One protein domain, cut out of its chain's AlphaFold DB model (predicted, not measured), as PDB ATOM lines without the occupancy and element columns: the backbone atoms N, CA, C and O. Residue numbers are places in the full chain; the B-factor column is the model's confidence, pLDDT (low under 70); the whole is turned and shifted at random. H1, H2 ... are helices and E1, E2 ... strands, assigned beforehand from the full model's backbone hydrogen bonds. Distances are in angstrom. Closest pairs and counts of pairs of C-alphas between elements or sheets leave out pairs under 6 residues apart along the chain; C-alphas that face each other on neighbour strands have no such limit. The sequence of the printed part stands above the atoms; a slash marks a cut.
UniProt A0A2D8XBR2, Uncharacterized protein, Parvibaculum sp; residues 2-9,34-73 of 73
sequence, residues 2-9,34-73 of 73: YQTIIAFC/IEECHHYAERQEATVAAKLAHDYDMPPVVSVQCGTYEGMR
ATOM      1  N   TYR A   2      89.664  37.869  95.551       52.50
ATOM      2  CA  TYR A   2      90.559  38.857  96.156       52.50
ATOM      3  C   TYR A   2      90.231  40.213  95.531       52.50
ATOM      4  O   TYR A   2      90.488  40.411  94.345       52.50
ATOM      5  N   GLN A   3      89.617  41.114  96.296       59.19
ATOM      6  CA  GLN A   3      89.488  42.511  95.888       59.19
ATOM      7  C   GLN A   3      90.836  43.178  96.147       59.19
ATOM      8  O   GLN A   3      91.308  43.191  97.281       59.19
ATOM      9  N   THR A   4      91.492  43.663  95.093       68.19
ATOM     10  CA  THR A   4      92.739  44.421  95.240       68.19
ATOM     11  C   THR A   4      92.398  45.892  95.148       68.19
ATOM     12  O   THR A   4      91.779  46.317  94.176       68.19
ATOM     13  N   ILE A   5      92.780  46.675  96.148       73.81
ATOM     14  CA  ILE A   5      92.607  48.124  96.108       73.81
ATOM     15  C   ILE A   5      93.865  48.718  95.486       73.81
ATOM     16  O   ILE A   5      94.980  48.425  95.926       73.81
ATOM     17  N   ILE A   6      93.669  49.523  94.447       72.81
ATOM     18  CA  ILE A   6      94.726  50.157  93.664       72.81
ATOM     19  C   ILE A   6      94.512  51.667  93.611       72.81
ATOM     20  O   ILE A   6      93.379  52.147  93.662       72.81
ATOM     21  N   ALA A   7      95.611  52.408  93.491       72.94
ATOM     22  CA  ALA A   7      95.608  53.855  93.324       72.94
ATOM     23  C   ALA A   7      96.021  54.232  91.891       72.94
ATOM     24  O   ALA A   7      97.048  53.771  91.389       72.94
ATOM     25  N   PHE A   8      95.247  55.108  91.256       73.81
ATOM     26  CA  PHE A   8      95.491  55.678  89.934       73.81
ATOM     27  C   PHE A   8      95.736  57.183  90.062       73.81
ATOM     28  O   PHE A   8      94.880  57.899  90.547       73.81
ATOM     29  N   CYS A   9      96.878  57.684  89.615       75.38
ATOM     30  CA  CYS A   9      97.261  59.090  89.614       75.38
ATOM     31  C   CYS A   9      97.047  59.660  88.214       75.38
ATOM     32  O   CYS A   9      97.181  59.007  87.184       75.38
ATOM     33  N   ILE A  34      90.145  50.711 101.759       82.50
ATOM     34  CA  ILE A  34      89.957  51.901 100.914       82.50
ATOM     35  C   ILE A  34      90.479  53.165 101.608       82.50
ATOM     36  O   ILE A  34      91.010  54.058 100.958       82.50
ATOM     37  N   GLU A  35      90.392  53.202 102.936       84.50
ATOM     38  CA  GLU A  35      90.871  54.300 103.772       84.50
ATOM     39  C   GLU A  35      92.401  54.414 103.730       84.50
ATOM     40  O   GLU A  35      92.935  55.506 103.542       84.50
ATOM     41  N   GLU A  36      93.119  53.285 103.780       84.38
ATOM     42  CA  GLU A  36      94.573  53.252 103.567       84.38
ATOM     43  C   GLU A  36      94.963  53.819 102.198       84.38
ATOM     44  O   GLU A  36      95.941  54.565 102.084       84.38
ATOM     45  N   CYS A  37      94.186  53.486 101.165       85.06
ATOM     46  CA  CYS A  37      94.407  54.012  99.829       85.06
ATOM     47  C   CYS A  37      94.160  55.526  99.773       85.06
ATOM     48  O   CYS A  37      94.991  56.243  99.222       85.06
ATOM     49  N   HIS A  38      93.083  56.037 100.378       87.25
ATOM     50  CA  HIS A  38      92.808  57.478 100.409       87.25
ATOM     51  C   HIS A  38      93.897  58.259 101.154       87.25
ATOM     52  O   HIS A  38      94.401  59.252 100.638       87.25
ATOM     53  N   HIS A  39      94.364  57.771 102.304       86.19
ATOM     54  CA  HIS A  39      95.481  58.401 103.013       86.19
ATOM     55  C   HIS A  39      96.800  58.359 102.235       86.19
ATOM     56  O   HIS A  39      97.674  59.217 102.397       86.19
ATOM     57  N   TYR A  40      97.010  57.331 101.414       84.50
ATOM     58  CA  TYR A  40      98.112  57.327 100.461       84.50
ATOM     59  C   TYR A  40      97.890  58.357  99.346       84.50
ATOM     60  O   TYR A  40      98.811  59.117  99.052       84.50
ATOM     61  N   ALA A  41      96.688  58.409  98.773       83.50
ATOM     62  CA  ALA A  41      96.309  59.314  97.697       83.50
ATOM     63  C   ALA A  41      96.532  60.780  98.080       83.50
ATOM     64  O   ALA A  41      97.290  61.459  97.397       83.50
ATOM     65  N   GLU A  42      96.006  61.225  99.223       84.62
ATOM     66  CA  GLU A  42      96.167  62.599  99.727       84.62
ATOM     67  C   GLU A  42      97.645  63.008  99.844       84.62
ATOM     68  O   GLU A  42      98.061  64.089  99.423       84.62
ATOM     69  N   ARG A  43      98.482  62.112 100.386       82.44
ATOM     70  CA  ARG A  43      99.925  62.363 100.531       82.44
ATOM     71  C   ARG A  43     100.640  62.397  99.184       82.44
ATOM     72  O   ARG A  43     101.566  63.195  99.000       82.44
ATOM     73  N   GLN A  44     100.243  61.533  98.253       82.44
ATOM     74  CA  GLN A  44     100.834  61.499  96.920       82.44
ATOM     75  C   GLN A  44     100.426  62.696  96.075       82.44
ATOM     76  O   GLN A  44     101.291  63.256  95.412       82.44
ATOM     77  N   GLU A  45      99.168  63.132  96.130       83.00
ATOM     78  CA  GLU A  45      98.700  64.322  95.415       83.00
ATOM     79  C   GLU A  45      99.559  65.538  95.759       83.00
ATOM     80  O   GLU A  45     100.106  66.173  94.860       83.00
ATOM     81  N   ALA A  46      99.775  65.804  97.051       82.19
ATOM     82  CA  ALA A  46     100.609  66.918  97.497       82.19
ATOM     83  C   ALA A  46     102.074  66.782  97.038       82.19
ATOM     84  O   ALA A  46     102.676  67.744  96.559       82.19
ATOM     85  N   THR A  47     102.645  65.580  97.151       82.69
ATOM     86  CA  THR A  47     104.044  65.310  96.776       82.69
ATOM     87  C   THR A  47     104.265  65.475  95.272       82.69
ATOM     88  O   THR A  47     105.228  66.111  94.837       82.69
ATOM     89  N   VAL A  48     103.363  64.914  94.465       79.31
ATOM     90  CA  VAL A  48     103.421  64.965  93.003       79.31
ATOM     91  C   VAL A  48     103.132  66.381  92.515       79.31
ATOM     92  O   VAL A  48     103.850  66.862  91.644       79.31
ATOM     93  N   ALA A  49     102.166  67.085  93.108       80.44
ATOM     94  CA  ALA A  49     101.882  68.474  92.762       80.44
ATOM     95  C   ALA A  49     103.095  69.381  93.012       80.44
ATOM     96  O   ALA A  49     103.471  70.147  92.127       80.44
ATOM     97  N   ALA A  50     103.757  69.250  94.167       82.06
ATOM     98  CA  ALA A  50     104.954  70.028  94.484       82.06
ATOM     99  C   ALA A  50     106.102  69.759  93.496       82.06
ATOM    100  O   ALA A  50     106.757  70.692  93.031       82.06
ATOM    101  N   LYS A  51     106.326  68.489  93.137       79.31
ATOM    102  CA  LYS A  51     107.385  68.116  92.193       79.31
ATOM    103  C   LYS A  51     107.091  68.575  90.766       79.31
ATOM    104  O   LYS A  51     107.959  69.138  90.113       79.31
ATOM    105  N   LEU A  52     105.868  68.377  90.288       77.38
ATOM    106  CA  LEU A  52     105.469  68.802  88.949       77.38
ATOM    107  C   LEU A  52     105.467  70.333  88.807       77.38
ATOM    108  O   LEU A  52     105.842  70.831  87.751       77.38
ATOM    109  N   ALA A  53     105.112  71.074  89.863       79.44
ATOM    110  CA  ALA A  53     105.237  72.530  89.876       79.44
ATOM    111  C   ALA A  53     106.697  72.985  89.710       79.44
ATOM    112  O   ALA A  53     106.958  73.937  88.981       79.44
ATOM    113  N   HIS A  54     107.641  72.280  90.341       80.31
ATOM    114  CA  HIS A  54     109.074  72.525  90.174       80.31
ATOM    115  C   HIS A  54     109.574  72.153  88.766       80.31
ATOM    116  O   HIS A  54     110.314  72.917  88.154       80.31
ATOM    117  N   ASP A  55     109.174  70.993  88.243       78.81
ATOM    118  CA  ASP A  55     109.729  70.444  86.999       78.81
ATOM    119  C   ASP A  55     109.173  71.116  85.729       78.81
ATOM    120  O   ASP A  55     109.851  71.142  84.701       78.81
ATOM    121  N   TYR A  56     107.949  71.653  85.779       72.12
ATOM    122  CA  TYR A  56     107.267  72.230  84.614       72.12
ATOM    123  C   TYR A  56     107.037  73.746  84.690       72.12
ATOM    124  O   TYR A  56     106.409  74.283  83.780       72.12
ATOM    125  N   ASP A  57     107.520  74.422  85.742       73.38
ATOM    126  CA  ASP A  57     107.329  75.869  85.991       73.38
ATOM    127  C   ASP A  57     105.861  76.321  85.842       73.38
ATOM    128  O   ASP A  57     105.537  77.417  85.385       73.38
ATOM    129  N   MET A  58     104.928  75.424  86.175       66.25
ATOM    130  CA  MET A  58     103.496  75.666  86.052       66.25
ATOM    131  C   MET A  58     102.706  74.837  87.066       66.25
ATOM    132  O   MET A  58     103.092  73.700  87.345       66.25
ATOM    133  N   PRO A  59     101.573  75.346  87.587       68.31
ATOM    134  CA  PRO A  59     100.739  74.576  88.499       68.31
ATOM    135  C   PRO A  59     100.159  73.343  87.782       68.31
ATOM    136  O   PRO A  59      99.464  73.492  86.771       68.31
ATOM    137  N   PRO A  60     100.417  72.127  88.278       76.50
ATOM    138  CA  PRO A  60      99.785  70.914  87.783       76.50
ATOM    139  C   PRO A  60      98.423  70.713  88.460       76.50
ATOM    140  O   PRO A  60      98.233  71.049  89.629       76.50
ATOM    141  N   VAL A  61      97.484  70.094  87.752       79.69
ATOM    142  CA  VAL A  61      96.315  69.461  88.370       79.69
ATOM    143  C   VAL A  61      96.668  68.001  88.590       79.69
ATOM    144  O   VAL A  61      96.890  67.283  87.617       79.69
ATOM    145  N   VAL A  62      96.736  67.578  89.853       78.69
ATOM    146  CA  VAL A  62      97.042  66.199  90.248       78.69
ATOM    147  C   VAL A  62      95.840  65.612  90.970       78.69
ATOM    148  O   VAL A  62      95.288  66.257  91.854       78.69
ATOM    149  N   SER A  63      95.449  64.394  90.606       80.94
ATOM    150  CA  SER A  63      94.454  63.619  91.347       80.94
ATOM    151  C   SER A  63      94.881  62.163  91.453       80.94
ATOM    152  O   SER A  63      95.307  61.579  90.460       80.94
ATOM    153  N   VAL A  64      94.759  61.575  92.641       79.44
ATOM    154  CA  VAL A  64      95.005  60.161  92.913       79.44
ATOM    155  C   VAL A  64      93.695  59.512  93.356       79.44
ATOM    156  O   VAL A  64      93.154  59.799  94.415       79.44
ATOM    157  N   GLN A  65      93.176  58.620  92.524       80.81
ATOM    158  CA  GLN A  65      91.902  57.936  92.692       80.81
ATOM    159  C   GLN A  65      92.115  56.507  93.180       80.81
ATOM    160  O   GLN A  65      92.925  55.766  92.624       80.81
ATOM    161  N   CYS A  66      91.348  56.102  94.184       81.56
ATOM    162  CA  CYS A  66      91.366  54.747  94.718       81.56
ATOM    163  C   CYS A  66      90.229  53.918  94.134       81.56
ATOM    164  O   CYS A  66      89.079  54.348  94.110       81.56
ATOM    165  N   GLY A  67      90.549  52.713  93.673       75.06
ATOM    166  CA  GLY A  67      89.578  51.801  93.085       75.06
ATOM    167  C   GLY A  67      89.790  50.376  93.558       75.06
ATOM    168  O   GLY A  67      90.920  49.918  93.725       75.06
ATOM    169  N   THR A  68      88.695  49.650  93.751       75.62
ATOM    170  CA  THR A  68      88.727  48.195  93.873       75.62
ATOM    171  C   THR A  68      88.832  47.602  92.478       75.62
ATOM    172  O   THR A  68      87.924  47.752  91.662       75.62
ATOM    173  N   TYR A  69      89.933  46.919  92.202       69.25
ATOM    174  CA  TYR A  69      90.088  46.107  91.012       69.25
ATOM    175  C   TYR A  69      89.683  44.672  91.334       69.25
ATOM    176  O   TYR A  69      90.334  43.972  92.117       69.25
ATOM    177  N   GLU A  70      88.586  44.236  90.728       62.75
ATOM    178  CA  GLU A  70      88.256  42.822  90.642       62.75
ATOM    179  C   GLU A  70      89.006  42.269  89.436       62.75
ATOM    180  O   GLU A  70      88.644  42.533  88.290       62.75
ATOM    181  N   GLY A  71      90.105  41.555  89.684       54.06
ATOM    182  CA  GLY A  71      90.840  40.892  88.613       54.06
ATOM    183  C   GLY A  71      89.913  39.927  87.880       54.06
ATOM    184  O   GLY A  71      89.530  38.900  88.443       54.06
ATOM    185  N   MET A  72      89.533  40.270  86.647       42.53
ATOM    186  CA  MET A  72      88.868  39.332  85.751       42.53
ATOM    187  C   MET A  72      89.859  38.207  85.456       42.53
ATOM    188  O   MET A  72      90.975  38.451  84.999       42.53
ATOM    189  N   ARG A  73      89.452  36.995  85.831       41.62
ATOM    190  CA  ARG A  73      90.188  35.753  85.623       41.62
ATOM    191  C   ARG A  73      90.274  35.401  84.142       41.62
ATOM    192  O   ARG A  73      89.263  35.629  83.443       41.62
TER     193      ARG A  73
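What this domain is: This is residues 2 to 9 and 34 to 73 of the 73 residues of an uncharacterized protein of Parvibaculum sp (UniProt A0A2D8XBR2). A narrow two-stranded ribbon, E1 with the longer E2, has one long helix, H1, packed along it. H1 and E2 are joined at one end of a rod-like outline, where the chain folds back from the helix into the strand. The printed part has 48 residues, with one named helix and two named strands in the order E1, H1, E2; the sheet order is E1 - E2, antiparallel, and the class is mixed, helices and strands. The whole is loose, with a radius of gyration of the C-alphas of 13.3 A and spans of 43 by 21 by 11 A.

Where its parts are: E2 is residues 60 to 70, 30.5 A from first to last C-alpha, and ends with C-alpha 70 at (88.256, 42.822, 90.642). E1 is residues 3 to 9, 19.4 A long, and begins with C-alpha 3 at (89.488, 42.511, 95.888). H1 is residues 34 to 56, 31.3 A long, with C-alpha 34 at (89.957, 51.901, 100.914).

How they stand to each other: E1 and E2 are antiparallel neighbours, with 166 degrees between their directions. The C-alphas of Cys 9 and Val 64 face each other at 4.1 A. N 8 and O 65, 2.8 A apart, and N 65 and O 8, 2.7 A apart, are within hydrogen-bond range. The closest C-alphas of H1 and E2 are those of Ala 41 and Val 64, at 5.0 A. The closest of E1 and H1 are those of Ala 7 and Cys 37, at 6.6 A. In H1, 18 of 19 O i to N i+4 pairs are within hydrogen-bond range.

The domain as a whole: The two C-alphas farthest apart, those of Asp 57 and Arg 73, are 43.6 A apart. Residues 10 to 33 are not printed, and C-alphas 9 and 34 are 15.3 A apart across this cut. The link from H1 to E2 is tight. The mean pLDDT of the printed part is 75.4, and residues 2 to 4, 58 to 59 and 69 to 73 are under 70.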